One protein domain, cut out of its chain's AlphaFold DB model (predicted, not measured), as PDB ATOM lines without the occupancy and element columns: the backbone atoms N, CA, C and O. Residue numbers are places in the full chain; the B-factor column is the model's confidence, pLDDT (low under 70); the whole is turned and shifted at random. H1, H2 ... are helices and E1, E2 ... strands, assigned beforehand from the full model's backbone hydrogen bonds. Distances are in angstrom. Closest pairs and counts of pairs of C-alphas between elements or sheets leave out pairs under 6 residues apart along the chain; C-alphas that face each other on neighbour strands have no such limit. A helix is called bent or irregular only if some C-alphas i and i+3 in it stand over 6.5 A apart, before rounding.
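Overview. This is residues 2 to 147 and 169 to 230 of the 743 residues of an uncharacterized protein of Porphyra umbilicalis (UniProt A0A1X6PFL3). What shape do these atoms make? Two four-stranded sheets lie face to face as a sandwich; H1 and H5 cover the outward face of the first, with H2 and H3 farther out. On the sandwich's other side H7 sits in the curl of the second sheet. What is it built of? The printed part has 208 residues with seven named helices and eight named strands, in the order H1 H2 H3 E1 E2 E3 E4 H4 H5 H6 E5 E6 E7 E8 H7, of mixed class; the sheets, E1 E2 E3 E4 and E5 E6 E7 E8, are antiparallel meanders, each strand the neighbour of the one before. It is compact, with a radius of gyration of the C-alphas of 17.0 A and spans of 52, 37 and 35 A.

Arrangement. Which helices touch? H1, residues 2 to 11, touches H3, residues 28 to 43, at a steep tilt of 52 degrees, opposite ways; the closest C-alphas, of Arg 3 and Ala 42, are 4.2 A apart. H2, residues 14 to 22, touches H6, residues 134 to 144, the closest C-alphas being Gly 20 and Val 140, 6.2 A. How is the first sheet placed? Hairpins join E1, residues 49 to 52, E2, 58 to 62, E3, 79 to 84, and E4, 90 to 92, with N 51 and O 60 at 2.8 A, N 59 and O 82 at 2.8 A, and N 83 and O 91 at 3.1 A. H1, height 5.1 A, and H5, residues 114 to 129, height 10.1 A, are on the same face, two layers of helices and sheet; H6 only grazes the sheet, and H4, residues 97 to 102, is on neither sheet. And the second? Hairpins join E5, residues 171 to 179, E6, 182 to 189, E7, 196 to 202, and E8, 207 to 209, with N 175 and O 186 at 2.9 A, N 185 and O 200 at 2.8 A, and N 201 and O 208 at 2.8 A. Strongly twisted, it curls round H7, residues 221 to 229; the closest C-alphas of E3 and E7, Val 80 and Pro 199, are 6.0 A apart. Are the helix backbones regular in their O to N pairs? Every O i to N i+4 pair is within hydrogen-bond range in H1 to H5, but 5 of 7 in H6 and 2 of 5 in H7, which has 3 of 6 O i to N i+3 pairs.

Along the chain. Where are the ends? C-alpha 2 of H1 is at (-44.017, 6.059, -25.256), and C-alpha 229 of H7 at (-17.223, 0.958, -22.419). Which elements are long or irregular? H5 measures 22.5 A, H3 22.3 A and E5 24.3 A; H6 is only just irregular, C-alphas 139 and 142 being 6.7 A apart, and H7 irregular, 225 and 228 being 7.0 A apart.

Size, cuts and confidence. Is anything missing? Residues 148 to 168 are not printed, and C-alphas 147 and 169 are 17.9 A apart. Where are links long and confidence low? E2 to E3, H4 to H5 and E8 to H7 are long links; mean pLDDT of the printed part is 70.3, with 97 residues under 70, among them 62 to 78 and 211 to 230.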
ATOM      1  N   ARG A   2     -42.950   6.787 -25.991       73.75
ATOM      2  CA  ARG A   2     -44.017   6.059 -25.256       73.75
ATOM      3  C   ARG A   2     -43.626   4.630 -24.866       73.75
ATOM      4  O   ARG A   2     -43.579   4.332 -23.684       73.75
ATOM      5  N   ARG A   3     -43.192   3.822 -25.841       75.25
ATOM      6  CA  ARG A   3     -42.616   2.487 -25.608       75.25
ATOM      7  C   ARG A   3     -41.568   2.455 -24.490       75.25
ATOM      8  O   ARG A   3     -41.626   1.598 -23.623       75.25
ATOM      9  N   ALA A   4     -40.608   3.377 -24.525       69.69
ATOM     10  CA  ALA A   4     -39.528   3.414 -23.547       69.69
ATOM     11  C   ALA A   4     -40.032   3.839 -22.162       69.69
ATOM     12  O   ALA A   4     -39.623   3.234 -21.189       69.69
ATOM     13  N   VAL A   5     -40.967   4.793 -22.076       77.44
ATOM     14  CA  VAL A   5     -41.628   5.168 -20.813       77.44
ATOM     15  C   VAL A   5     -42.375   3.972 -20.218       77.44
ATOM     16  O   VAL A   5     -42.196   3.677 -19.044       77.44
ATOM     17  N   CYS A   6     -43.146   3.232 -21.019       73.88
ATOM     18  CA  CYS A   6     -43.808   2.010 -20.555       73.88
ATOM     19  C   CYS A   6     -42.795   0.949 -20.096       73.88
ATOM     20  O   CYS A   6     -42.997   0.322 -19.063       73.88
ATOM     21  N   ALA A   7     -41.681   0.789 -20.817       68.44
ATOM     22  CA  ALA A   7     -40.607  -0.125 -20.432       68.44
ATOM     23  C   ALA A   7     -39.899   0.295 -19.129       68.44
ATOM     24  O   ALA A   7     -39.585  -0.578 -18.332       68.44
ATOM     25  N   VAL A   8     -39.687   1.599 -18.878       69.94
ATOM     26  CA  VAL A   8     -39.148   2.106 -17.596       69.94
ATOM     27  C   VAL A   8     -40.037   1.648 -16.434       69.94
ATOM     28  O   VAL A   8     -39.530   1.110 -15.455       69.94
ATOM     29  N   LEU A   9     -41.358   1.823 -16.559       70.81
ATOM     30  CA  LEU A   9     -42.314   1.459 -15.504       70.81
ATOM     31  C   LEU A   9     -42.342  -0.050 -15.235       70.81
ATOM     32  O   LEU A   9     -42.441  -0.466 -14.087       70.81
ATOM     33  N   LEU A  10     -42.241  -0.868 -16.286       68.81
ATOM     34  CA  LEU A  10     -42.198  -2.326 -16.154       68.81
ATOM     35  C   LEU A  10     -40.872  -2.806 -15.546       68.81
ATOM     36  O   LEU A  10     -40.883  -3.687 -14.694       68.81
ATOM     37  N   ASN A  11     -39.743  -2.212 -15.948       66.00
ATOM     38  CA  ASN A  11     -38.409  -2.613 -15.488       66.00
ATOM     39  C   ASN A  11     -38.148  -2.277 -14.014       66.00
ATOM     40  O   ASN A  11     -37.377  -2.980 -13.373       66.00
ATOM     41  N   HIS A  12     -38.764  -1.215 -13.490       65.62
ATOM     42  CA  HIS A  12     -38.647  -0.839 -12.077       65.62
ATOM     43  C   HIS A  12     -39.502  -1.725 -11.149       65.62
ATOM     44  O   HIS A  12     -39.286  -1.757  -9.945       65.62
ATOM     45  N   GLY A  13     -40.462  -2.468 -11.707       69.50
ATOM     46  CA  GLY A  13     -41.485  -3.172 -10.944       69.50
ATOM     47  C   GLY A  13     -42.756  -2.333 -10.859       69.50
ATOM     48  O   GLY A  13     -42.772  -1.212 -10.353       69.50
ATOM     49  N   ILE A  14     -43.852  -2.880 -11.384       73.75
ATOM     50  CA  ILE A  14     -45.110  -2.139 -11.516       73.75
ATOM     51  C   ILE A  14     -45.798  -1.903 -10.162       73.75
ATOM     52  O   ILE A  14     -46.504  -0.919  -9.994       73.75
ATOM     53  N   GLU A  15     -45.576  -2.763  -9.173       74.94
ATOM     54  CA  GLU A  15     -46.227  -2.688  -7.861       74.94
ATOM     55  C   GLU A  15     -45.853  -1.421  -7.066       74.94
ATOM     56  O   GLU A  15     -46.775  -0.692  -6.688       74.94
ATOM     57  N   PRO A  16     -44.559  -1.072  -6.882       77.25
ATOM     58  CA  PRO A  16     -44.154   0.218  -6.310       77.25
ATOM     59  C   PRO A  16     -44.710   1.423  -7.078       77.25
ATOM     60  O   PRO A  16     -45.130   2.414  -6.479       77.25
ATOM     61  N   VAL A  17     -44.762   1.326  -8.411       78.38
ATOM     62  CA  VAL A  17     -45.286   2.381  -9.291       78.38
ATOM     63  C   VAL A  17     -46.774   2.615  -9.043       78.38
ATOM     64  O   VAL A  17     -47.195   3.758  -8.863       78.38
ATOM     65  N   LEU A  18     -47.581   1.552  -9.015       82.50
ATOM     66  CA  LEU A  18     -49.022   1.650  -8.778       82.50
ATOM     67  C   LEU A  18     -49.306   2.123  -7.350       82.50
ATOM     68  O   LEU A  18     -50.132   3.014  -7.161       82.50
ATOM     69  N   LEU A  19     -48.582   1.599  -6.357       83.38
ATOM     70  CA  LEU A  19     -48.714   2.035  -4.969       83.38
ATOM     71  C   LEU A  19     -48.396   3.529  -4.817       83.38
ATOM     72  O   LEU A  19     -49.170   4.256  -4.197       83.38
ATOM     73  N   GLY A  20     -47.314   4.014  -5.432       84.56
ATOM     74  CA  GLY A  20     -46.945   5.430  -5.397       84.56
ATOM     75  C   GLY A  20     -47.936   6.340  -6.131       84.56
ATOM     76  O   GLY A  20     -48.183   7.465  -5.696       84.56
ATOM     77  N   LEU A  21     -48.520   5.871  -7.236       86.50
ATOM     78  CA  LEU A  21     -49.462   6.649  -8.045       86.50
ATOM     79  C   LEU A  21     -50.870   6.721  -7.445       86.50
ATOM     80  O   LEU A  21     -51.499   7.779  -7.509       86.50
ATOM     81  N   PHE A  22     -51.365   5.618  -6.883       86.31
ATOM     82  CA  PHE A  22     -52.736   5.506  -6.375       86.31
ATOM     83  C   PHE A  22     -52.835   5.588  -4.846       86.31
ATOM     84  O   PHE A  22     -53.940   5.678  -4.315       86.31
ATOM     85  N   GLY A  23     -51.709   5.526  -4.127       82.94
ATOM     86  CA  GLY A  23     -51.648   5.485  -2.659       82.94
ATOM     87  C   GLY A  23     -52.081   4.149  -2.041       82.94
ATOM     88  O   GLY A  23     -51.955   3.958  -0.836       82.94
ATOM     89  N   LYS A  24     -52.590   3.218  -2.853       83.06
ATOM     90  CA  LYS A  24     -52.981   1.854  -2.486       83.06
ATOM     91  C   LYS A  24     -52.792   0.936  -3.685       83.06
ATOM     92  O   LYS A  24     -52.849   1.403  -4.825       83.06
ATOM     93  N   GLN A  25     -52.611  -0.360  -3.448       80.44
ATOM     94  CA  GLN A  25     -52.598  -1.313  -4.553       80.44
ATOM     95  C   GLN A  25     -53.994  -1.401  -5.197       80.44
ATOM     96  O   GLN A  25     -54.996  -1.531  -4.482       80.44
ATOM     97  N   PRO A  26     -54.092  -1.282  -6.533       81.44
ATOM     98  CA  PRO A  26     -55.338  -1.534  -7.239       81.44
ATOM     99  C   PRO A  26     -55.699  -3.031  -7.177       81.44
ATOM    100  O   PRO A  26     -54.820  -3.861  -6.956       81.44
ATOM    101  N   PRO A  27     -56.977  -3.402  -7.390       84.31
ATOM    102  CA  PRO A  27     -57.380  -4.805  -7.477       84.31
ATOM    103  C   PRO A  27     -56.573  -5.565  -8.537       84.31
ATOM    104  O   PRO A  27     -56.249  -4.992  -9.581       84.31
ATOM    105  N   THR A  28     -56.319  -6.856  -8.312       81.25
ATOM    106  CA  THR A  28     -55.478  -7.704  -9.177       81.25
ATOM    107  C   THR A  28     -55.886  -7.638 -10.652       81.25
ATOM    108  O   THR A  28     -55.047  -7.381 -11.507       81.25
ATOM    109  N   GLU A  29     -57.185  -7.707 -10.964       80.38
ATOM    110  CA  GLU A  29     -57.689  -7.590 -12.345       80.38
ATOM    111  C   GLU A  29     -57.402  -6.228 -13.005       80.38
ATOM    112  O   GLU A  29     -57.317  -6.097 -14.229       80.38
ATOM    113  N   ALA A  30     -57.334  -5.152 -12.219       78.19
ATOM    114  CA  ALA A  30     -56.980  -3.830 -12.728       78.19
ATOM    115  C   ALA A  30     -55.464  -3.724 -12.938       78.19
ATOM    116  O   ALA A  30     -55.025  -3.156 -13.938       78.19
ATOM    117  N   GLN A  31     -54.676  -4.311 -12.034       76.25
ATOM    118  CA  GLN A  31     -53.224  -4.406 -12.154       76.25
ATOM    119  C   GLN A  31     -52.812  -5.205 -13.398       76.25
ATOM    120  O   GLN A  31     -52.006  -4.709 -14.183       76.25
ATOM    121  N   GLU A  32     -53.409  -6.374 -13.635       77.75
ATOM    122  CA  GLU A  32     -53.157  -7.204 -14.823       77.75
ATOM    123  C   GLU A  32     -53.465  -6.444 -16.118       77.75
ATOM    124  O   GLU A  32     -52.609  -6.340 -16.995       77.75
ATOM    125  N   ARG A  33     -54.628  -5.779 -16.201       80.94
ATOM    126  CA  ARG A  33     -54.989  -4.945 -17.364       80.94
ATOM    127  C   ARG A  33     -54.002  -3.805 -17.616       80.94
ATOM    128  O   ARG A  33     -53.717  -3.475 -18.770       80.94
ATOM    129  N   ILE A  34     -53.489  -3.182 -16.555       79.19
ATOM    130  CA  ILE A  34     -52.475  -2.129 -16.663       79.19
ATOM    131  C   ILE A  34     -51.150  -2.713 -17.172       79.19
ATOM    132  O   ILE A  34     -50.556  -2.147 -18.093       79.19
ATOM    133  N   ILE A  35     -50.703  -3.842 -16.616       76.00
ATOM    134  CA  ILE A  35     -49.476  -4.536 -17.032       76.00
ATOM    135  C   ILE A  35     -49.560  -4.937 -18.503       76.00
ATOM    136  O   ILE A  35     -48.616  -4.680 -19.255       76.00
ATOM    137  N   ASP A  36     -50.689  -5.494 -18.937       76.12
ATOM    138  CA  ASP A  36     -50.918  -5.895 -20.323       76.12
ATOM    139  C   ASP A  36     -50.881  -4.695 -21.270       76.12
ATOM    140  O   ASP A  36     -50.189  -4.721 -22.291       76.12
ATOM    141  N   GLY A  37     -51.554  -3.596 -20.910       78.25
ATOM    142  CA  GLY A  37     -51.560  -2.365 -21.701       78.25
ATOM    143  C   GLY A  37     -50.174  -1.718 -21.826       78.25
ATOM    144  O   GLY A  37     -49.777  -1.281 -22.915       78.25
ATOM    145  N   LEU A  38     -49.408  -1.684 -20.731       74.81
ATOM    146  CA  LEU A  38     -48.028  -1.193 -20.727       74.81
ATOM    147  C   LEU A  38     -47.103  -2.119 -21.521       74.81
ATOM    148  O   LEU A  38     -46.276  -1.631 -22.293       74.81
ATOM    149  N   SER A  39     -47.269  -3.435 -21.392       71.62
ATOM    150  CA  SER A  39     -46.477  -4.445 -22.102       71.62
ATOM    151  C   SER A  39     -46.733  -4.409 -23.606       71.62
ATOM    152  O   SER A  39     -45.783  -4.448 -24.389       71.62
ATOM    153  N   ALA A  40     -47.992  -4.263 -24.026       71.31
ATOM    154  CA  ALA A  40     -48.357  -4.069 -25.426       71.31
ATOM    155  C   ALA A  40     -47.697  -2.802 -25.994       71.31
ATOM    156  O   ALA A  40     -47.006  -2.861 -27.012       71.31
ATOM    157  N   SER A  41     -47.799  -1.683 -25.270       72.75
ATOM    158  CA  SER A  41     -47.182  -0.404 -25.656       72.75
ATOM    159  C   SER A  41     -45.644  -0.468 -25.681       72.75
ATOM    160  O   SER A  41     -44.996   0.177 -26.507       72.75
ATOM    161  N   ALA A  42     -45.028  -1.262 -24.799       63.22
ATOM    162  CA  ALA A  42     -43.581  -1.471 -24.743       63.22
ATOM    163  C   ALA A  42     -43.047  -2.363 -25.885       63.22
ATOM    164  O   ALA A  42     -41.852  -2.317 -26.198       63.22
ATOM    165  N   ARG A  43     -43.916  -3.155 -26.526       64.50
ATOM    166  CA  ARG A  43     -43.587  -4.035 -27.662       64.50
ATOM    167  C   ARG A  43     -43.800  -3.376 -29.029       64.50
ATOM    168  O   ARG A  43     -43.344  -3.926 -30.029       64.50
ATOM    169  N   GLU A  44     -44.425  -2.198 -29.092       65.12
ATOM    170  CA  GLU A  44     -44.655  -1.481 -30.353       65.12
ATOM    171  C   GLU A  44     -43.350  -1.176 -31.113       65.12
ATOM    172  O   GLU A  44     -42.359  -0.666 -30.570       65.12
ATOM    173  N   TYR A  45     -43.350  -1.467 -32.415       45.62
ATOM    174  CA  TYR A  45     -42.210  -1.216 -33.291       45.62
ATOM    175  C   TYR A  45     -41.984   0.291 -33.507       45.62
ATOM    176  O   TYR A  45     -42.916   1.046 -33.778       45.62
ATOM    177  N   TYR A  46     -40.726   0.742 -33.435       53.19
ATOM    178  CA  TYR A  46     -40.345   2.140 -33.661       53.19
ATOM    179  C   TYR A  46     -39.024   2.229 -34.440       53.19
ATOM    180  O   TYR A  46     -38.088   1.479 -34.177       53.19
ATOM    181  N   ARG A  47     -38.956   3.164 -35.399       44.81
ATOM    182  CA  ARG A  47     -37.839   3.331 -36.354       44.81
ATOM    183  C   ARG A  47     -36.606   4.044 -35.766       44.81
ATOM    184  O   ARG A  47     -35.545   4.027 -36.381       44.81
ATOM    185  N   GLY A  48     -36.739   4.705 -34.614       49.94
ATOM    186  CA  GLY A  48     -35.609   5.253 -33.853       49.94
ATOM    187  C   GLY A  48     -35.227   4.337 -32.691       49.94
ATOM    188  O   GLY A  48     -36.011   3.486 -32.283       49.94
ATOM    189  N   GLU A  49     -34.037   4.513 -32.126       61.47
ATOM    190  CA  GLU A  49     -33.599   3.686 -31.002       61.47
ATOM    191  C   GLU A  49     -33.773   4.487 -29.699       61.47
ATOM    192  O   GLU A  49     -33.212   5.574 -29.552       61.47
ATOM    193  N   VAL A  50     -34.628   4.008 -28.788       63.97
ATOM    194  CA  VAL A  50     -34.916   4.664 -27.500       63.97
ATOM    195  C   VAL A  50     -34.867   3.619 -26.396       63.97
ATOM    196  O   VAL A  50     -35.541   2.596 -26.508       63.97
ATOM    197  N   TRP A  51     -34.119   3.900 -25.333       67.56
ATOM    198  CA  TRP A  51     -33.938   3.005 -24.195       67.56
ATOM    199  C   TRP A  51     -34.393   3.662 -22.889       67.56
ATOM    200  O   TRP A  51     -34.208   4.874 -22.732       67.56
ATOM    201  N   PRO A  52     -34.992   2.887 -21.972       68.31
ATOM    202  CA  PRO A  52     -35.229   3.321 -20.599       68.31
ATOM    203  C   PRO A  52     -33.897   3.527 -19.857       68.31
ATOM    204  O   PRO A  52     -32.933   2.819 -20.146       68.31
ATOM    205  N   LEU A  53     -33.855   4.476 -18.918       74.44
ATOM    206  CA  LEU A  53     -32.774   4.604 -17.933       74.44
ATOM    207  C   LEU A  53     -33.184   3.916 -16.626       74.44
ATOM    208  O   LEU A  53     -34.370   3.894 -16.300       74.44
ATOM    209  N   SER A  54     -32.217   3.358 -15.897       69.12
ATOM    210  CA  SER A  54     -32.458   2.640 -14.637       69.12
ATOM    211  C   SER A  54     -32.251   3.501 -13.389       69.12
ATOM    212  O   SER A  54     -33.026   3.383 -12.450       69.12
ATOM    213  N   GLY A  55     -31.264   4.406 -13.384       71.62
ATOM    214  CA  GLY A  55     -30.939   5.230 -12.207       71.62
ATOM    215  C   GLY A  55     -31.650   6.588 -12.130       71.62
ATOM    216  O   GLY A  55     -31.397   7.368 -11.214       71.62
ATOM    217  N   ILE A  56     -32.494   6.909 -13.114       80.94
ATOM    218  CA  ILE A  56     -33.345   8.105 -13.127       80.94
ATOM    219  C   ILE A  56     -34.553   7.864 -14.029       80.94
ATOM    220  O   ILE A  56     -34.439   7.180 -15.050       80.94
ATOM    221  N   PHE A  57     -35.700   8.471 -13.715       84.75
ATOM    222  CA  PHE A  57     -36.865   8.394 -14.592       84.75
ATOM    223  C   PHE A  57     -36.635   9.204 -15.879       84.75
ATOM    224  O   PHE A  57     -36.871  10.413 -15.956       84.75
ATOM    225  N   GLY A  58     -36.150   8.525 -16.914       87.19
ATOM    226  CA  GLY A  58     -35.795   9.142 -18.180       87.19
ATOM    227  C   GLY A  58     -35.513   8.132 -19.280       87.19
ATOM    228  O   GLY A  58     -35.623   6.919 -19.108       87.19
ATOM    229  N   VAL A  59     -35.176   8.656 -20.454       81.44
ATOM    230  CA  VAL A  59     -34.883   7.859 -21.644       81.44
ATOM    231  C   VAL A  59     -33.633   8.356 -22.351       81.44
ATOM    232  O   VAL A  59     -33.421   9.561 -22.514       81.44
ATOM    233  N   LEU A  60     -32.846   7.412 -22.856       78.31
ATOM    234  CA  LEU A  60     -31.825   7.653 -23.866       78.31
ATOM    235  C   LEU A  60     -32.471   7.543 -25.245       78.31
ATOM    236  O   LEU A  60     -33.094   6.533 -25.560       78.31
ATOM    237  N   SER A  61     -32.309   8.552 -26.092       74.25
ATOM    238  CA  SER A  61     -32.791   8.536 -27.473       74.25
ATOM    239  C   SER A  61     -31.638   8.724 -28.447       74.25
ATOM    240  O   SER A  61     -30.824   9.636 -28.304       74.25
ATOM    241  N   ARG A  62     -31.608   7.893 -29.486       69.12
ATOM    242  CA  ARG A  62     -30.723   8.037 -30.638       69.12
ATOM    243  C   ARG A  62     -31.561   8.202 -31.896       69.12
ATOM    244  O   ARG A  62     -32.375   7.345 -32.246       69.12
ATOM    245  N   PHE A  63     -31.308   9.291 -32.609       62.53
ATOM    246  CA  PHE A  63     -31.966   9.570 -33.880       62.53
ATOM    247  C   PHE A  63     -31.029   9.198 -35.039       62.53
ATOM    248  O   PHE A  63     -29.938   9.762 -35.137       62.53
ATOM    249  N   PRO A  64     -31.391   8.229 -35.900       49.59
ATOM    250  CA  PRO A  64     -30.608   7.901 -37.083       49.59
ATOM    251  C   PRO A  64     -30.458   9.103 -38.025       49.59
ATOM    252  O   PRO A  64     -31.359   9.936 -38.148       49.59
ATOM    253  N   ALA A  65     -29.326   9.171 -38.728       46.75
ATOM    254  CA  ALA A  65     -29.080  10.203 -39.728       46.75
ATOM    255  C   ALA A  65     -30.166  10.172 -40.820       46.75
ATOM    256  O   ALA A  65     -30.465   9.116 -41.373       46.75
ATOM    257  N   GLY A  66     -30.744  11.334 -41.133       39.62
ATOM    258  CA  GLY A  66     -31.766  11.465 -42.178       39.62
ATOM    259  C   GLY A  66     -33.213  11.419 -41.685       39.62
ATOM    260  O   GLY A  66     -34.113  11.618 -42.499       39.62
ATOM    261  N   LEU A  67     -33.458  11.233 -40.380       41.25
ATOM    262  CA  LEU A  67     -34.777  11.519 -39.816       41.25
ATOM    263  C   LEU A  67     -35.042  13.024 -39.861       41.25
ATOM    264  O   LEU A  67     -34.150  13.836 -39.618       41.25
ATOM    265  N   VAL A  68     -36.271  13.388 -40.190       45.38
ATOM    266  CA  VAL A  68     -36.675  14.777 -40.362       45.38
ATOM    267  C   VAL A  68     -37.674  15.117 -39.260       45.38
ATOM    268  O   VAL A  68     -38.584  14.329 -39.007       45.38
ATOM    269  N   ASP A  69     -37.486  16.239 -38.566       47.97
ATOM    270  CA  ASP A  69     -38.439  16.688 -37.552       47.97
ATOM    271  C   ASP A  69     -39.789  17.101 -38.179       47.97
ATOM    272  O   ASP A  69     -39.933  17.207 -39.402       47.97
ATOM    273  N   ALA A  70     -40.799  17.358 -37.340       41.50
ATOM    274  CA  ALA A  70     -42.118  17.816 -37.792       41.50
ATOM    275  C   ALA A  70     -42.064  19.152 -38.572       41.50
ATOM    276  O   ALA A  70     -42.974  19.457 -39.342       41.50
ATOM    277  N   GLY A  71     -40.983  19.927 -38.413       41.94
ATOM    278  CA  GLY A  71     -40.674  21.154 -39.149       41.94
ATOM    279  C   GLY A  71     -39.841  20.942 -40.422       41.94
ATOM    280  O   GLY A  71     -39.418  21.920 -41.036       41.94
ATOM    281  N   ARG A  72     -39.626  19.690 -40.847       37.16
ATOM    282  CA  ARG A  72     -38.806  19.279 -42.000       37.16
ATOM    283  C   ARG A  72     -37.295  19.560 -41.877       37.16
ATOM    284  O   ARG A  72     -36.579  19.513 -42.882       37.16
ATOM    285  N   SER A  73     -36.776  19.772 -40.672       38.62
ATOM    286  CA  SER A  73     -35.335  19.871 -40.412       38.62
ATOM    287  C   SER A  73     -34.716  18.480 -40.303       38.62
ATOM    288  O   SER A  73     -35.208  17.634 -39.559       38.62
ATOM    289  N   LYS A  74     -33.611  18.228 -41.015       38.12
ATOM    290  CA  LYS A  74     -32.839  16.987 -40.847       38.12
ATOM    291  C   LYS A  74     -32.245  16.958 -39.437       38.12
ATOM    292  O   LYS A  74     -31.427  17.811 -39.099       38.12
ATOM    293  N   LEU A  75     -32.633  15.971 -38.639       41.56
ATOM    294  CA  LEU A  75     -32.004  15.684 -37.360       41.56
ATOM    295  C   LEU A  75     -30.612  15.109 -37.650       41.56
ATOM    296  O   LEU A  75     -30.461  14.093 -38.337       41.56
ATOM    297  N   THR A  76     -29.576  15.797 -37.176       39.59
ATOM    298  CA  THR A  76     -28.228  15.228 -37.132       39.59
ATOM    299  C   THR A  76     -28.241  14.024 -36.189       39.59
ATOM    300  O   THR A  76     -29.022  14.022 -35.233       39.59
ATOM    301  N   PRO A  77     -27.426  12.980 -36.428       48.88
ATOM    302  CA  PRO A  77     -27.386  11.845 -35.521       48.88
ATOM    303  C   PRO A  77     -26.868  12.292 -34.150       48.88
ATOM    304  O   PRO A  77     -25.662  12.439 -33.950       48.88
ATOM    305  N   LYS A  78     -27.804  12.525 -33.224       59.06
ATOM    306  CA  LYS A  78     -27.570  12.932 -31.837       59.06
ATOM    307  C   LYS A  78     -28.019  11.824 -30.888       59.06
ATOM    308  O   LYS A  78     -29.054  11.188 -31.108       59.06
ATOM    309  N   VAL A  79     -27.219  11.615 -29.847       72.00
ATOM    310  CA  VAL A  79     -27.568  10.815 -28.671       72.00
ATOM    311  C   VAL A  79     -27.979  11.808 -27.592       72.00
ATOM    312  O   VAL A  79     -27.206  12.704 -27.266       72.00
ATOM    313  N   VAL A  80     -29.207  11.703 -27.096       79.38
ATOM    314  CA  VAL A  80     -29.772  12.657 -26.134       79.38
ATOM    315  C   VAL A  80     -30.443  11.921 -24.992       79.38
ATOM    316  O   VAL A  80     -31.091  10.897 -25.208       79.38
ATOM    317  N   THR A  81     -30.330  12.463 -23.790       86.88
ATOM    318  CA  THR A  81     -31.128  12.036 -22.642       86.88
ATOM    319  C   THR A  81     -32.262  13.029 -22.435       86.88
ATOM    320  O   THR A  81     -32.148  14.230 -22.709       86.88
ATOM    321  N   THR A  82     -33.416  12.516 -22.032       90.12
ATOM    322  CA  THR A  82     -34.564  13.317 -21.600       90.12
ATOM    323  C   THR A  82     -35.106  12.673 -20.340       90.12
ATOM    324  O   THR A  82     -35.357  11.470 -20.345       90.12
ATOM    325  N   TRP A  83     -35.220  13.437 -19.263       91.12
ATOM    326  CA  TRP A  83     -35.531  12.906 -17.938       91.12
ATOM    327  C   TRP A  83     -36.433  13.855 -17.164       91.12
ATOM    328  O   TRP A  83     -36.700  14.978 -17.596       91.12
ATOM    329  N   LEU A  84     -36.927  13.357 -16.037       90.31
ATOM    330  CA  LEU A  84     -37.706  14.112 -15.075       90.31
ATOM    331  C   LEU A  84     -36.815  14.428 -13.871       90.31
ATOM    332  O   LEU A  84     -36.197  13.524 -13.310       90.31
ATOM    333  N   THR A  85     -36.696  15.706 -13.530       88.12
ATOM    334  CA  THR A  85     -35.935  16.175 -12.364       88.12
ATOM    335  C   THR A  85     -36.683  15.863 -11.070       88.12
ATOM    336  O   THR A  85     -37.876  15.548 -11.092       88.12
ATOM    337  N   GLU A  86     -36.016  16.005  -9.923       83.25
ATOM    338  CA  GLU A  86     -36.653  15.845  -8.610       83.25
ATOM    339  C   GLU A  86     -37.840  16.805  -8.400       83.25
ATOM    340  O   GLU A  86     -38.850  16.430  -7.803       83.25
ATOM    341  N   SER A  87     -37.776  18.011  -8.975       82.06
ATOM    342  CA  SER A  87     -38.851  19.011  -8.913       82.06
ATOM    343  C   SER A  87     -40.034  18.714  -9.841       82.06
ATOM    344  O   SER A  87     -41.037  19.432  -9.826       82.06
ATOM    345  N   GLY A  88     -39.962  17.651 -10.645       86.62
ATOM    346  CA  GLY A  88     -41.041  17.265 -11.545       86.62
ATOM    347  C   GLY A  88     -40.958  17.886 -12.946       86.62
ATOM    348  O   GLY A  88     -41.907  17.740 -13.727       86.62
ATOM    349  N   THR A  89     -39.869  18.595 -13.276       89.94
ATOM    350  CA  THR A  89     -39.678  19.227 -14.593       89.94
ATOM    351  C   THR A  89     -39.074  18.272 -15.602       89.94
ATOM    352  O   THR A  89     -38.266  17.406 -15.275       89.94
ATOM    353  N   VAL A  90     -39.472  18.425 -16.865       90.69
ATOM    354  CA  VAL A  90     -38.870  17.673 -17.967       90.69
ATOM    355  C   VAL A  90     -37.648  18.412 -18.490       90.69
ATOM    356  O   VAL A  90     -37.774  19.508 -19.035       90.69
ATOM    357  N   GLU A  91     -36.493  17.761 -18.431       89.69
ATOM    358  CA  GLU A  91     -35.218  18.300 -18.899       89.69
ATOM    359  C   GLU A  91     -34.617  17.469 -20.026       89.69
ATOM    360  O   GLU A  91     -34.983  16.314 -20.263       89.69
ATOM    361  N   CYS A  92     -33.700  18.080 -20.776       86.56
ATOM    362  CA  CYS A  92     -33.035  17.418 -21.888       86.56
ATOM    363  C   CYS A  92     -31.590  17.872 -22.032       86.56
ATOM    364  O   CYS A  92     -31.312  19.068 -22.035       86.56
ATOM    365  N   SER A  93     -30.693  16.925 -22.326       81.25
ATOM    366  CA  SER A  93     -29.260  17.190 -22.486       81.25
ATOM    367  C   SER A  93     -28.918  18.184 -23.600       81.25
ATOM    368  O   SER A  93     -27.807  18.694 -23.647       81.25
ATOM    369  N   CYS A  94     -29.868  18.493 -24.491       74.88
ATOM    370  CA  CYS A  94     -29.716  19.531 -25.512       74.88
ATOM    371  C   CYS A  94     -29.491  20.933 -24.940       74.88
ATOM    372  O   CYS A  94     -29.043  21.796 -25.688       74.88
ATOM    373  N   VAL A  95     -29.857  21.167 -23.678       68.12
ATOM    374  CA  VAL A  95     -29.652  22.456 -23.012       68.12
ATOM    375  C   VAL A  95     -28.172  22.721 -22.711       68.12
ATOM    376  O   VAL A  95     -27.772  23.876 -22.712       68.12
ATOM    377  N   GLY A  96     -27.356  21.671 -22.549       63.03
ATOM    378  CA  GLY A  96     -25.957  21.785 -22.122       63.03
ATOM    379  C   GLY A  96     -25.811  21.952 -20.604       63.03
ATOM    380  O   GLY A  96     -26.717  22.453 -19.936       63.03
ATOM    381  N   ARG A  97     -24.684  21.501 -20.041       64.81
ATOM    382  CA  ARG A  97     -24.414  21.549 -18.593       64.81
ATOM    383  C   ARG A  97     -24.422  22.979 -18.070       64.81
ATOM    384  O   ARG A  97     -25.026  23.218 -17.034       64.81
ATOM    385  N   VAL A  98     -23.797  23.920 -18.778       54.75
ATOM    386  CA  VAL A  98     -23.690  25.314 -18.317       54.75
ATOM    387  C   VAL A  98     -25.070  25.943 -18.147       54.75
ATOM    388  O   VAL A  98     -25.383  26.457 -17.078       54.75
ATOM    389  N   ALA A  99     -25.928  25.851 -19.163       56.62
ATOM    390  CA  ALA A  99     -27.270  26.423 -19.087       56.62
ATOM    391  C   ALA A  99     -28.206  25.635 -18.152       56.62
ATOM    392  O   ALA A  99     -29.140  26.214 -17.607       56.62
ATOM    393  N   TYR A 100     -27.971  24.335 -17.950       66.62
ATOM    394  CA  TYR A 100     -28.695  23.556 -16.943       66.62
ATOM    395  C   TYR A 100     -28.383  24.044 -15.524       66.62
ATOM    396  O   TYR A 100     -29.300  24.310 -14.756       66.62
ATOM    397  N   VAL A 101     -27.094  24.195 -15.200       65.19
ATOM    398  CA  VAL A 101     -26.634  24.649 -13.879       65.19
ATOM    399  C   VAL A 101     -27.018  26.110 -13.640       65.19
ATOM    400  O   VAL A 101     -27.490  26.439 -12.562       65.19
ATOM    401  N   ALA A 102     -26.908  26.980 -14.650       60.28
ATOM    402  CA  ALA A 102     -27.288  28.391 -14.527       60.28
ATOM    403  C   ALA A 102     -28.785  28.598 -14.234       60.28
ATOM    404  O   ALA A 102     -29.158  29.574 -13.596       60.28
ATOM    405  N   ARG A 103     -29.639  27.670 -14.684       63.94
ATOM    406  CA  ARG A 103     -31.083  27.673 -14.408       63.94
ATOM    407  C   ARG A 103     -31.440  27.048 -13.055       63.94
ATOM    408  O   ARG A 103     -32.620  26.945 -12.723       63.94
ATOM    409  N   HIS A 104     -30.456  26.581 -12.288       66.31
ATOM    410  CA  HIS A 104     -30.709  26.010 -10.974       66.31
ATOM    411  C   HIS A 104     -31.223  27.089 -10.010       66.31
ATOM    412  O   HIS A 104     -30.641  28.162  -9.902       66.31
ATOM    413  N   GLY A 105     -32.337  26.815  -9.329       63.69
ATOM    414  CA  GLY A 105     -33.010  27.778  -8.447       63.69
ATOM    415  C   GLY A 105     -34.018  28.708  -9.140       63.69
ATOM    416  O   GLY A 105     -34.797  29.367  -8.455       63.69
ATOM    417  N   GLU A 106     -34.074  28.735 -10.477       72.00
ATOM    418  CA  GLU A 106     -35.143  29.429 -11.206       72.00
ATOM    419  C   GLU A 106     -36.485  28.673 -11.112       72.00
ATOM    420  O   GLU A 106     -36.509  27.461 -10.862       72.00
ATOM    421  N   PRO A 107     -37.630  29.347 -11.356       71.69
ATOM    422  CA  PRO A 107     -38.930  28.693 -11.375       71.69
ATOM    423  C   PRO A 107     -38.942  27.477 -12.319       71.69
ATOM    424  O   PRO A 107     -38.598  27.604 -13.501       71.69
ATOM    425  N   PRO A 108     -39.369  26.298 -11.831       73.75
ATOM    426  CA  PRO A 108     -39.294  25.058 -12.588       73.75
ATOM    427  C   PRO A 108     -40.112  25.141 -13.885       73.75
ATOM    428  O   PRO A 108     -41.344  25.190 -13.868       73.75
ATOM    429  N   THR A 109     -39.423  25.120 -15.028       80.94
ATOM    430  CA  THR A 109     -40.038  25.104 -16.361       80.94
ATOM    431  C   THR A 109     -39.480  23.959 -17.196       80.94
ATOM    432  O   THR A 109     -38.295  23.646 -17.137       80.94
ATOM    433  N   ASP A 110     -40.349  23.297 -17.969       86.56
ATOM    434  CA  ASP A 110     -39.910  22.221 -18.860       86.56
ATOM    435  C   ASP A 110     -39.011  22.777 -19.972       86.56
ATOM    436  O   ASP A 110     -39.300  23.820 -20.569       86.56
ATOM    437  N   ALA A 111     -37.992  22.009 -20.351       79.81
ATOM    438  CA  ALA A 111     -37.151  22.326 -21.491       79.81
ATOM    439  C   ALA A 111     -37.980  22.486 -22.782       79.81
ATOM    440  O   ALA A 111     -38.845  21.679 -23.135       79.81
ATOM    441  N   SER A 112     -37.661  23.525 -23.555       77.62
ATOM    442  CA  SER A 112     -38.408  23.911 -24.758       77.62
ATOM    443  C   SER A 112     -37.976  23.166 -26.028       77.62
ATOM    444  O   SER A 112     -38.420  23.493 -27.131       77.62
ATOM    445  N   CYS A 113     -37.112  22.154 -25.929       73.75
ATOM    446  CA  CYS A 113     -36.667  21.394 -27.093       73.75
ATOM    447  C   CYS A 113     -37.724  20.361 -27.539       73.75
ATOM    448  O   CYS A 113     -38.610  19.953 -26.784       73.75
ATOM    449  N   GLN A 114     -37.639  19.898 -28.792       75.50
ATOM    450  CA  GLN A 114     -38.592  18.914 -29.321       75.50
ATOM    451  C   GLN A 114     -38.536  17.571 -28.571       75.50
ATOM    452  O   GLN A 114     -39.568  16.915 -28.435       75.50
ATOM    453  N   HIS A 115     -37.365  17.167 -28.066       79.38
ATOM    454  CA  HIS A 115     -37.202  15.931 -27.295       79.38
ATOM    455  C   HIS A 115     -37.966  15.997 -25.969       79.38
ATOM    456  O   HIS A 115     -38.770  15.111 -25.690       79.38
ATOM    457  N   ALA A 116     -37.813  17.098 -25.229       82.19
ATOM    458  CA  ALA A 116     -38.537  17.366 -23.992       82.19
ATOM    459  C   ALA A 116     -40.056  17.424 -24.215       82.19
ATOM    460  O   ALA A 116     -40.802  16.742 -23.515       82.19
ATOM    461  N   ARG A 117     -40.531  18.116 -25.262       81.94
ATOM    462  CA  ARG A 117     -41.963  18.105 -25.632       81.94
ATOM    463  C   ARG A 117     -42.486  16.706 -25.950       81.94
ATOM    464  O   ARG A 117     -43.589  16.349 -25.544       81.94
ATOM    465  N   THR A 118     -41.709  15.912 -26.684       80.62
ATOM    466  CA  THR A 118     -42.109  14.552 -27.078       80.62
ATOM    467  C   THR A 118     -42.143  13.615 -25.870       80.62
ATOM    468  O   THR A 118     -43.045  12.785 -25.764       80.62
ATOM    469  N   PHE A 119     -41.202  13.768 -24.938       85.62
ATOM    470  CA  PHE A 119     -41.179  13.018 -23.687       85.62
ATOM    471  C   PHE A 119     -42.334  13.428 -22.774       85.62
ATOM    472  O   PHE A 119     -43.059  12.557 -22.306       85.62
ATOM    473  N   ARG A 120     -42.596  14.737 -22.632       90.31
ATOM    474  CA  ARG A 120     -43.775  15.271 -21.938       90.31
ATOM    475  C   ARG A 120     -45.075  14.684 -22.491       90.31
ATOM    476  O   ARG A 120     -45.906  14.214 -21.727       90.31
ATOM    477  N   GLY A 121     -45.243  14.675 -23.813       87.88
ATOM    478  CA  GLY A 121     -46.423  14.079 -24.440       87.88
ATOM    479  C   GLY A 121     -46.517  12.562 -24.232       87.88
ATOM    480  O   GLY A 121     -47.612  12.008 -24.228       87.88
ATOM    481  N   ALA A 122     -45.389  11.871 -24.049       85.00
ATOM    482  CA  ALA A 122     -45.381  10.448 -23.732       85.00
ATOM    483  C   ALA A 122     -45.803  10.177 -22.282       85.00
ATOM    484  O   ALA A 122     -46.633   9.298 -22.071       85.00
ATOM    485  N   ILE A 123     -45.284  10.933 -21.310       91.69
ATOM    486  CA  ILE A 123     -45.684  10.789 -19.900       91.69
ATOM    487  C   ILE A 123     -47.147  11.191 -19.686       91.69
ATOM    488  O   ILE A 123     -47.840  10.494 -18.964       91.69
ATOM    489  N   ASP A 124     -47.641  12.223 -20.374       91.56
ATOM    490  CA  ASP A 124     -49.046  12.659 -20.318       91.56
ATOM    491  C   ASP A 124     -50.007  11.601 -20.884       91.56
ATOM    492  O   ASP A 124     -51.057  11.283 -20.322       91.56
ATOM    493  N   HIS A 125     -49.603  10.963 -21.984       86.19
ATOM    494  CA  HIS A 125     -50.347   9.843 -22.547       86.19
ATOM    495  C   HIS A 125     -50.382   8.632 -21.604       86.19
ATOM    496  O   HIS A 125     -51.417   7.990 -21.458       86.19
ATOM    497  N   VAL A 126     -49.261   8.306 -20.958       85.12
ATOM    498  CA  VAL A 126     -49.204   7.179 -20.016       85.12
ATOM    499  C   VAL A 126     -49.979   7.500 -18.736       85.12
ATOM    500  O   VAL A 126     -50.760   6.666 -18.289       85.12
ATOM    501  N   SER A 127     -49.852   8.709 -18.184       89.12
ATOM    502  CA  SER A 127     -50.579   9.121 -16.977       89.12
ATOM    503  C   SER A 127     -52.091   9.118 -17.195       89.12
ATOM    504  O   SER A 127     -52.824   8.568 -16.377       89.12
ATOM    505  N   SER A 128     -52.563   9.633 -18.336       87.06
ATOM    506  CA  SER A 128     -53.992   9.600 -18.684       87.06
ATOM    507  C   SER A 128     -54.526   8.174 -18.841       87.06
ATOM    508  O   SER A 128     -55.622   7.881 -18.372       87.06
ATOM    509  N   ARG A 129     -53.742   7.258 -19.426       83.06
ATOM    510  CA  ARG A 129     -54.093   5.829 -19.521       83.06
ATOM    511  C   ARG A 129     -54.140   5.124 -18.169       83.06
ATOM    512  O   ARG A 129     -54.956   4.225 -17.997       83.06
ATOM    513  N   LEU A 130     -53.295   5.539 -17.231       82.75
ATOM    514  CA  LEU A 130     -53.315   5.070 -15.846       82.75
ATOM    515  C   LEU A 130     -54.410   5.758 -15.009       82.75
ATOM    516  O   LEU A 130     -54.591   5.408 -13.853       82.75
ATOM    517  N   GLY A 131     -55.147   6.732 -15.554       85.38
ATOM    518  CA  GLY A 131     -56.182   7.453 -14.807       85.38
ATOM    519  C   GLY A 131     -55.630   8.390 -13.727       85.38
ATOM    520  O   GLY A 131     -56.339   8.712 -12.778       85.38
ATOM    521  N   VAL A 132     -54.378   8.839 -13.858       89.81
ATOM    522  CA  VAL A 132     -53.728   9.769 -12.921       89.81
ATOM    523  C   VAL A 132     -53.386  11.089 -13.601       89.81
ATOM    524  O   VAL A 132     -53.062  11.143 -14.790       89.81
ATOM    525  N   SER A 133     -53.437  12.188 -12.845       91.88
ATOM    526  CA  SER A 133     -53.046  13.493 -13.377       91.88
ATOM    527  C   SER A 133     -51.547  13.532 -13.695       91.88
ATOM    528  O   SER A 133     -50.721  12.939 -12.994       91.88
ATOM    529  N   LEU A 134     -51.176  14.298 -14.725       90.06
ATOM    530  CA  LEU A 134     -49.772  14.529 -15.077       90.06
ATOM    531  C   LEU A 134     -48.979  15.137 -13.906       90.06
ATOM    532  O   LEU A 134     -47.802  14.825 -13.735       90.06
ATOM    533  N   SER A 135     -49.614  15.975 -13.080       89.56
ATOM    534  CA  SER A 135     -48.997  16.555 -11.880       89.56
ATOM    535  C   SER A 135     -48.666  15.498 -10.825       89.56
ATOM    536  O   SER A 135     -47.558  15.498 -10.292       89.56
ATOM    537  N   THR A 136     -49.580  14.557 -10.565       90.44
ATOM    538  CA  THR A 136     -49.327  13.429  -9.658       90.44
ATOM    539  C   THR A 136     -48.207  12.552 -10.198       90.44
ATOM    540  O   THR A 136     -47.276  12.234  -9.464       90.44
ATOM    541  N   PHE A 137     -48.239  12.238 -11.494       90.81
ATOM    542  CA  PHE A 137     -47.205  11.437 -12.141       90.81
ATOM    543  C   PHE A 137     -45.815  12.087 -12.025       90.81
ATOM    544  O   PHE A 137     -44.863  11.441 -11.593       90.81
ATOM    545  N   ARG A 138     -45.703  13.390 -12.325       91.19
ATOM    546  CA  ARG A 138     -44.455  14.173 -12.217       91.19
ATOM    547  C   ARG A 138     -43.890  14.237 -10.804       91.19
ATOM    548  O   ARG A 138     -42.681  14.295 -10.645       91.19
ATOM    549  N   ARG A 139     -44.752  14.229  -9.790       89.19
ATOM    550  CA  ARG A 139     -44.340  14.263  -8.383       89.19
ATOM    551  C   ARG A 139     -43.860  12.902  -7.879       89.19
ATOM    552  O   ARG A 139     -42.964  12.844  -7.047       89.19
ATOM    553  N   VAL A 140     -44.490  11.820  -8.335       87.81
ATOM    554  CA  VAL A 140     -44.231  10.461  -7.835       87.81
ATOM    555  C   VAL A 140     -43.018   9.839  -8.519       87.81
ATOM    556  O   VAL A 140     -42.168   9.268  -7.843       87.81
ATOM    557  N   MET A 141     -42.907   9.965  -9.845       87.06
ATOM    558  CA  MET A 141     -41.884   9.242 -10.607       87.06
ATOM    559  C   MET A 141     -40.435   9.546 -10.188       87.06
ATOM    560  O   MET A 141     -39.683   8.595 -10.035       87.06
ATOM    561  N   PRO A 142     -39.993  10.793  -9.945       84.38
ATOM    562  CA  PRO A 142     -38.604  11.055  -9.551       84.38
ATOM    563  C   PRO A 142     -38.221  10.404  -8.224       84.38
ATOM    564  O   PRO A 142     -37.091   9.955  -8.069       84.38
ATOM    565  N   ARG A 143     -39.174  10.317  -7.287       82.50
ATOM    566  CA  ARG A 143     -38.960   9.746  -5.951       82.50
ATOM    567  C   ARG A 143     -38.744   8.241  -6.009       82.50
ATOM    568  O   ARG A 143     -37.858   7.738  -5.335       82.50
ATOM    569  N   LEU A 144     -39.502   7.549  -6.861       77.75
ATOM    570  CA  LEU A 144     -39.356   6.105  -7.066       77.75
ATOM    571  C   LEU A 144     -37.971   5.730  -7.615       77.75
ATOM    572  O   LEU A 144     -37.463   4.667  -7.308       77.75
ATOM    573  N   PHE A 145     -37.333   6.618  -8.381       73.94
ATOM    574  CA  PHE A 145     -36.013   6.386  -8.984       73.94
ATOM    575  C   PHE A 145     -34.874   7.101  -8.219       73.94
ATOM    576  O   PHE A 145     -33.729   7.114  -8.675       73.94
ATOM    577  N   GLY A 146     -35.175   7.737  -7.080       60.03
ATOM    578  CA  GLY A 146     -34.255   8.597  -6.330       60.03
ATOM    579  C   GLY A 146     -33.454   7.906  -5.220       60.03
ATOM    580  O   GLY A 146     -32.403   8.431  -4.851       60.03
ATOM    581  N   ASP A 147     -33.893   6.741  -4.724       51.91
ATOM    582  CA  ASP A 147     -33.456   6.205  -3.414       51.91
ATOM    583  C   ASP A 147     -32.598   4.914  -3.449       51.91
ATOM    584  O   ASP A 147     -32.086   4.482  -2.419       51.91
ATOM    585  N   ASP A 169     -21.021  17.078  -9.169       61.31
ATOM    586  CA  ASP A 169     -19.962  16.233  -9.700       61.31
ATOM    587  C   ASP A 169     -19.863  14.894  -8.960       61.31
ATOM    588  O   ASP A 169     -19.093  14.023  -9.377       61.31
ATOM    589  N   ALA A 170     -20.725  14.677  -7.959       65.25
ATOM    590  CA  ALA A 170     -20.901  13.397  -7.292       65.25
ATOM    591  C   ALA A 170     -21.015  12.249  -8.299       65.25
ATOM    592  O   ALA A 170     -21.805  12.266  -9.254       65.25
ATOM    593  N   GLU A 171     -20.208  11.218  -8.078       66.56
ATOM    594  CA  GLU A 171     -20.114  10.089  -8.986       66.56
ATOM    595  C   GLU A 171     -21.340   9.167  -8.885       66.56
ATOM    596  O   GLU A 171     -21.530   8.464  -7.897       66.56
ATOM    597  N   GLY A 172     -22.150   9.112  -9.946       67.69
ATOM    598  CA  GLY A 172     -23.257   8.158 -10.094       67.69
ATOM    599  C   GLY A 172     -22.935   6.975 -11.023       67.69
ATOM    600  O   GLY A 172     -21.856   6.935 -11.629       67.69
ATOM    601  N   PRO A 173     -23.849   5.995 -11.161       68.19
ATOM    602  CA  PRO A 173     -23.628   4.797 -11.974       68.19
ATOM    603  C   PRO A 173     -23.535   5.086 -13.484       68.19
ATOM    604  O   PRO A 173     -23.957   6.132 -13.981       68.19
ATOM    605  N   ILE A 174     -22.967   4.130 -14.230       68.31
ATOM    606  CA  ILE A 174     -22.815   4.192 -15.691       68.31
ATOM    607  C   ILE A 174     -23.659   3.096 -16.330       68.31
ATOM    608  O   ILE A 174     -23.436   1.911 -16.086       68.31
ATOM    609  N   GLU A 175     -24.569   3.484 -17.213       67.38
ATOM    610  CA  GLU A 175     -25.385   2.556 -17.992       67.38
ATOM    611  C   GLU A 175     -24.860   2.465 -19.426       67.38
ATOM    612  O   GLU A 175     -24.712   3.478 -20.112       67.38
ATOM    613  N   ALA A 176     -24.570   1.251 -19.900       64.62
ATOM    614  CA  ALA A 176     -24.050   1.012 -21.243       64.62
ATOM    615  C   ALA A 176     -25.126   0.427 -22.170       64.62
ATOM    616  O   ALA A 176     -25.721  -0.612 -21.899       64.62
ATOM    617  N   PHE A 177     -25.306   1.055 -23.329       60.28
ATOM    618  CA  PHE A 177     -26.290   0.709 -24.348       60.28
ATOM    619  C   PHE A 177     -25.589   0.316 -25.652       60.28
ATOM    620  O   PHE A 177     -24.737   1.034 -26.185       60.28
ATOM    621  N   ARG A 178     -25.963  -0.836 -26.214       53.97
ATOM    622  CA  ARG A 178     -25.454  -1.283 -27.518       53.97
ATOM    623  C   ARG A 178     -26.327  -0.701 -28.632       53.97
ATOM    624  O   ARG A 178     -27.492  -1.062 -28.745       53.97
ATOM    625  N   THR A 179     -25.758   0.185 -29.457       48.94
ATOM    626  CA  THR A 179     -26.471   0.915 -30.529       48.94
ATOM    627  C   THR A 179     -25.834   0.614 -31.897       48.94
ATOM    628  O   THR A 179     -24.975   1.347 -32.404       48.94
ATOM    629  N   GLY A 180     -26.163  -0.542 -32.481       47.84
ATOM    630  CA  GLY A 180     -25.553  -1.002 -33.737       47.84
ATOM    631  C   GLY A 180     -24.014  -1.072 -33.669       47.84
ATOM    632  O   GLY A 180     -23.456  -1.807 -32.857       47.84
ATOM    633  N   GLN A 181     -23.308  -0.300 -34.511       43.84
ATOM    634  CA  GLN A 181     -21.830  -0.254 -34.559       43.84
ATOM    635  C   GLN A 181     -21.166   0.671 -33.517       43.84
ATOM    636  O   GLN A 181     -19.939   0.785 -33.477       43.84
ATOM    637  N   THR A 182     -21.949   1.338 -32.671       50.62
ATOM    638  CA  THR A 182     -21.471   2.308 -31.669       50.62
ATOM    639  C   THR A 182     -22.056   1.982 -30.299       50.62
ATOM    640  O   THR A 182     -23.229   1.628 -30.198       50.62
ATOM    641  N   ALA A 183     -21.276   2.111 -29.232       53.28
ATOM    642  CA  ALA A 183     -21.816   2.040 -27.878       53.28
ATOM    643  C   ALA A 183     -22.301   3.441 -27.464       53.28
ATOM    644  O   ALA A 183     -21.671   4.444 -27.794       53.28
ATOM    645  N   GLY A 184     -23.443   3.527 -26.794       63.34
ATOM    646  CA  GLY A 184     -23.839   4.713 -26.037       63.34
ATOM    647  C   GLY A 184     -23.659   4.400 -24.560       63.34
ATOM    648  O   GLY A 184     -23.969   3.293 -24.145       63.34
ATOM    649  N   ALA A 185     -23.144   5.329 -23.775       66.56
ATOM    650  CA  ALA A 185     -23.174   5.246 -22.324       66.56
ATOM    651  C   ALA A 185     -23.998   6.414 -21.783       66.56
ATOM    652  O   ALA A 185     -24.053   7.475 -22.402       66.56
ATOM    653  N   VAL A 186     -24.639   6.227 -20.642       76.50
ATOM    654  CA  VAL A 186     -25.211   7.314 -19.855       76.50
ATOM    655  C   VAL A 186     -24.494   7.299 -18.525       76.50
ATOM    656  O   VAL A 186     -24.502   6.290 -17.829       76.50
ATOM    657  N   VAL A 187     -23.816   8.397 -18.217       78.50
ATOM    658  CA  VAL A 187     -23.122   8.566 -16.945       78.50
ATOM    659  C   VAL A 187     -24.001   9.436 -16.071       78.50
ATOM    660  O   VAL A 187     -24.227  10.601 -16.400       78.50
ATOM    661  N   LEU A 188     -24.511   8.865 -14.986       77.06
ATOM    662  CA  LEU A 188     -25.226   9.624 -13.971       77.06
ATOM    663  C   LEU A 188     -24.200  10.371 -13.114       77.06
ATOM    664  O   LEU A 188     -23.182   9.806 -12.705       77.06
ATOM    665  N   SER A 189     -24.454  11.651 -12.884       77.00
ATOM    666  CA  SER A 189     -23.694  12.485 -11.956       77.00
ATOM    667  C   SER A 189     -24.635  13.319 -11.110       77.00
ATOM    668  O   SER A 189     -25.768  13.580 -11.514       77.00
ATOM    669  N   GLY A 190     -24.128  13.764  -9.974       71.00
ATOM    670  CA  GLY A 190     -24.801  14.667  -9.067       71.00
ATOM    671  C   GLY A 190     -25.672  13.972  -8.017       71.00
ATOM    672  O   GLY A 190     -26.117  12.834  -8.197       71.00
ATOM    673  N   THR A 191     -25.917  14.655  -6.902       72.31
ATOM    674  CA  THR A 191     -26.827  14.235  -5.824       72.31
ATOM    675  C   THR A 191     -28.125  15.041  -5.844       72.31
ATOM    676  O   THR A 191     -28.157  16.158  -6.341       72.31
ATOM    677  N   ALA A 192     -29.210  14.464  -5.311       68.81
ATOM    678  CA  ALA A 192     -30.495  15.152  -5.121       68.81
ATOM    679  C   ALA A 192     -30.986  15.918  -6.378       68.81
ATOM    680  O   ALA A 192     -31.030  15.345  -7.475       68.81
ATOM    681  N   SER A 193     -31.300  17.206  -6.222       68.25
ATOM    682  CA  SER A 193     -31.745  18.163  -7.247       68.25
ATOM    683  C   SER A 193     -30.754  18.310  -8.410       68.25
ATOM    684  O   SER A 193     -31.154  18.621  -9.538       68.25
ATOM    685  N   CYS A 194     -29.480  18.001  -8.164       67.81
ATOM    686  CA  CYS A 194     -28.367  18.111  -9.099       67.81
ATOM    687  C   CYS A 194     -28.153  16.857  -9.960       67.81
ATOM    688  O   CYS A 194     -27.232  16.819 -10.780       67.81
ATOM    689  N   ARG A 195     -28.985  15.815  -9.807       77.62
ATOM    690  CA  ARG A 195     -28.867  14.572 -10.586       77.62
ATOM    691  C   ARG A 195     -29.083  14.797 -12.081       77.62
ATOM    692  O   ARG A 195     -30.153  15.226 -12.520       77.62
ATOM    693  N   VAL A 196     -28.095  14.397 -12.884       82.50
ATOM    694  CA  VAL A 196     -28.133  14.506 -14.346       82.50
ATOM    695  C   VAL A 196     -27.638  13.231 -15.049       82.50
ATOM    696  O   VAL A 196     -26.537  12.753 -14.776       82.50
ATOM    697  N   PRO A 197     -28.400  12.696 -16.025       84.94
ATOM    698  CA  PRO A 197     -27.945  11.644 -16.926       84.94
ATOM    699  C   PRO A 197     -27.211  12.233 -18.138       84.94
ATOM    700  O   PRO A 197     -27.836  12.634 -19.125       84.94
ATOM    701  N   ALA A 198     -25.879  12.243 -18.115       83.12
ATOM    702  CA  ALA A 198     -25.072  12.723 -19.234       83.12
ATOM    703  C   ALA A 198     -24.932  11.636 -20.325       83.12
ATOM    704  O   ALA A 198     -24.338  10.584 -20.067       83.12
ATOM    705  N   PRO A 199     -25.427  11.852 -21.563       82.25
ATOM    706  CA  PRO A 199     -25.209  10.923 -22.659       82.25
ATOM    707  C   PRO A 199     -23.771  11.031 -23.160       82.25
ATOM    708  O   PRO A 199     -23.291  12.113 -23.497       82.25
ATOM    709  N   VAL A 200     -23.107   9.889 -23.286       73.69
ATOM    710  CA  VAL A 200     -21.761   9.762 -23.832       73.69
ATOM    711  C   VAL A 200     -21.783   8.819 -25.024       73.69
ATOM    712  O   VAL A 200     -22.172   7.656 -24.945       73.69
ATOM    713  N   LYS A 201     -21.329   9.307 -26.170       73.94
ATOM    714  CA  LYS A 201     -21.153   8.509 -27.373       73.94
ATOM    715  C   LYS A 201     -19.803   7.797 -27.325       73.94
ATOM    716  O   LYS A 201     -18.759   8.441 -27.345       73.94
ATOM    717  N   CYS A 202     -19.816   6.469 -27.330       62.56
ATOM    718  CA  CYS A 202     -18.627   5.623 -27.267       62.56
ATOM    719  C   CYS A 202     -18.366   4.952 -28.628       62.56
ATOM    720  O   CYS A 202     -19.075   4.046 -29.076       62.56
ATOM    721  N   THR A 203     -17.320   5.400 -29.316       64.88
ATOM    722  CA  THR A 203     -16.773   4.735 -30.506       64.88
ATOM    723  C   THR A 203     -15.640   3.786 -30.101       64.88
ATOM    724  O   THR A 203     -15.235   3.753 -28.942       64.88
ATOM    725  N   ARG A 204     -15.074   3.025 -31.050       55.53
ATOM    726  CA  ARG A 204     -13.903   2.170 -30.765       55.53
ATOM    727  C   ARG A 204     -12.719   2.958 -30.184       55.53
ATOM    728  O   ARG A 204     -11.964   2.418 -29.390       55.53
ATOM    729  N   LYS A 205     -12.557   4.233 -30.564       53.88
ATOM    730  CA  LYS A 205     -11.361   5.035 -30.249       53.88
ATOM    731  C   LYS A 205     -11.628   6.233 -29.337       53.88
ATOM    732  O   LYS A 205     -10.697   6.739 -28.712       53.88
ATOM    733  N   THR A 206     -12.872   6.697 -29.237       60.28
ATOM    734  CA  THR A 206     -13.228   7.936 -28.529       60.28
ATOM    735  C   THR A 206     -14.520   7.789 -27.732       60.28
ATOM    736  O   THR A 206     -15.407   7.030 -28.110       60.28
ATOM    737  N   SER A 207     -14.621   8.543 -26.639       59.41
ATOM    738  CA  SER A 207     -15.851   8.717 -25.860       59.41
ATOM    739  C   SER A 207     -16.149  10.217 -25.854       59.41
ATOM    740  O   SER A 207     -15.261  10.971 -25.460       59.41
ATOM    741  N   SER A 208     -17.310  10.659 -26.348       65.25
ATOM    742  CA  SER A 208     -17.719  12.073 -26.382       65.25
ATOM    743  C   SER A 208     -19.018  12.292 -25.610       65.25
ATOM    744  O   SER A 208     -20.057  11.755 -25.975       65.25
ATOM    745  N   CYS A 209     -18.957  13.048 -24.519       67.06
ATOM    746  CA  CYS A 209     -20.109  13.535 -23.779       67.06
ATOM    747  C   CYS A 209     -20.850  14.577 -24.616       67.06
ATOM    748  O   CYS A 209     -20.244  15.504 -25.150       67.06
ATOM    749  N   GLU A 210     -22.161  14.401 -24.716       71.62
ATOM    750  CA  GLU A 210     -23.076  15.245 -25.483       71.62
ATOM    751  C   GLU A 210     -23.880  16.190 -24.561       71.62
ATOM    752  O   GLU A 210     -24.834  16.821 -25.010       71.62
ATOM    753  N   PHE A 211     -23.522  16.257 -23.270       67.25
ATOM    754  CA  PHE A 211     -24.109  17.163 -22.271       67.25
ATOM    755  C   PHE A 211     -23.121  18.233 -21.788       67.25
ATOM    756  O   PHE A 211     -23.494  19.395 -21.663       67.25
ATOM    757  N   CYS A 212     -21.858  17.865 -21.553       57.66
ATOM    758  CA  CYS A 212     -20.827  18.802 -21.113       57.66
ATOM    759  C   CYS A 212     -20.356  19.674 -22.279       57.66
ATOM    760  O   CYS A 212     -19.614  19.230 -23.152       57.66
ATOM    761  N   ASP A 213     -20.799  20.921 -22.256       49.47
ATOM    762  CA  ASP A 213     -20.532  21.990 -23.213       49.47
ATOM    763  C   ASP A 213     -19.382  22.914 -22.776       49.47
ATOM    764  O   ASP A 213     -18.836  23.649 -23.600       49.47
ATOM    765  N   SER A 214     -18.958  22.837 -21.514       37.69
ATOM    766  CA  SER A 214     -17.810  23.557 -20.941       37.69
ATOM    767  C   SER A 214     -16.458  22.851 -21.134       37.69
ATOM    768  O   SER A 214     -15.418  23.493 -21.070       37.69
ATOM    769  N   ALA A 215     -16.445  21.555 -21.464       35.50
ATOM    770  CA  ALA A 215     -15.231  20.787 -21.751       35.50
ATOM    771  C   ALA A 215     -15.227  20.291 -23.205       35.50
ATOM    772  O   ALA A 215     -16.282  20.094 -23.813       35.50
ATOM    773  N   ALA A 216     -14.052  20.009 -23.779       38.34
ATOM    774  CA  ALA A 216     -14.014  19.206 -24.997       38.34
ATOM    775  C   ALA A 216     -14.727  17.880 -24.690       38.34
ATOM    776  O   ALA A 216     -14.408  17.243 -23.688       38.34
ATOM    777  N   GLY A 217     -15.696  17.455 -25.509       40.53
ATOM    778  CA  GLY A 217     -16.592  16.338 -25.167       40.53
ATOM    779  C   GLY A 217     -15.892  15.041 -24.722       40.53
ATOM    780  O   GLY A 217     -16.534  14.182 -24.152       40.53
ATOM    781  N   PHE A 218     -14.582  14.873 -24.914       42.50
ATOM    782  CA  PHE A 218     -13.776  13.721 -24.486       42.50
ATOM    783  C   PHE A 218     -12.975  13.883 -23.170       42.50
ATOM    784  O   PHE A 218     -12.311  12.922 -22.752       42.50
ATOM    785  N   SER A 219     -12.970  15.068 -22.548       46.12
ATOM    786  CA  SER A 219     -12.164  15.387 -21.354       46.12
ATOM    787  C   SER A 219     -12.967  15.594 -20.070       46.12
ATOM    788  O   SER A 219     -12.369  15.541 -19.004       46.12
ATOM    789  N   CYS A 220     -14.289  15.776 -20.140       55.22
ATOM    790  CA  CYS A 220     -15.122  15.838 -18.933       55.22
ATOM    791  C   CYS A 220     -15.140  14.501 -18.169       55.22
ATOM    792  O   CYS A 220     -14.947  13.436 -18.774       55.22
ATOM    793  N   GLY A 221     -15.451  14.552 -16.868       59.72
ATOM    794  CA  GLY A 221     -15.573  13.372 -16.003       59.72
ATOM    795  C   GLY A 221     -16.459  12.280 -16.609       59.72
ATOM    796  O   GLY A 221     -16.053  11.121 -16.671       59.72
ATOM    797  N   HIS A 222     -17.602  12.638 -17.209       62.91
ATOM    798  CA  HIS A 222     -18.485  11.672 -17.880       62.91
ATOM    799  C   HIS A 222     -17.800  10.939 -19.040       62.91
ATOM    800  O   HIS A 222     -17.901   9.721 -19.179       62.91
ATOM    801  N   ALA A 223     -17.052  11.660 -19.873       65.50
ATOM    802  CA  ALA A 223     -16.368  11.069 -21.016       65.50
ATOM    803  C   ALA A 223     -15.150  10.228 -20.623       65.50
ATOM    804  O   ALA A 223     -14.819   9.278 -21.335       65.50
ATOM    805  N   VAL A 224     -14.484  10.567 -19.513       63.62
ATOM    806  CA  VAL A 224     -13.392   9.780 -18.921       63.62
ATOM    807  C   VAL A 224     -13.930   8.472 -18.343       63.62
ATOM    808  O   VAL A 224     -13.417   7.404 -18.679       63.62
ATOM    809  N   ARG A 225     -15.007   8.544 -17.557       62.56
ATOM    810  CA  ARG A 225     -15.656   7.389 -16.922       62.56
ATOM    811  C   ARG A 225     -16.219   6.400 -17.952       62.56
ATOM    812  O   ARG A 225     -16.092   5.192 -17.795       62.56
ATOM    813  N   ALA A 226     -16.718   6.890 -19.086       66.19
ATOM    814  CA  ALA A 226     -17.244   6.056 -20.170       66.19
ATOM    815  C   ALA A 226     -16.175   5.433 -21.107       66.19
ATOM    816  O   ALA A 226     -16.520   4.857 -22.144       66.19
ATOM    817  N   ARG A 227     -14.867   5.554 -20.816       67.12
ATOM    818  CA  ARG A 227     -13.796   4.989 -21.674       67.12
ATOM    819  C   ARG A 227     -13.692   3.468 -21.595       67.12
ATOM    820  O   ARG A 227     -13.331   2.854 -22.595       67.12
ATOM    821  N   SER A 228     -14.032   2.871 -20.456       57.91
ATOM    822  CA  SER A 228     -14.050   1.412 -20.255       57.91
ATOM    823  C   SER A 228     -15.130   0.707 -21.084       57.91
ATOM    824  O   SER A 228     -15.035  -0.487 -21.342       57.91
ATOM    825  N   VAL A 229     -16.124   1.456 -21.574       55.84
ATOM    826  CA  VAL A 229     -17.223   0.958 -22.419       55.84
ATOM    827  C   VAL A 229     -16.785   0.761 -23.892       55.84
ATOM    828  O   VAL A 229     -17.567   0.313 -24.733       55.84
ATOM    829  N   ARG A 230     -15.530   1.088 -24.249       58.53
ATOM    830  CA  ARG A 230     -14.968   0.898 -25.603       58.53
ATOM    831  C   ARG A 230     -14.748  -0.592 -25.915       58.53
ATOM    832  O   ARG A 230     -14.378  -1.370 -25.046       58.53
TER     833      ARG A 230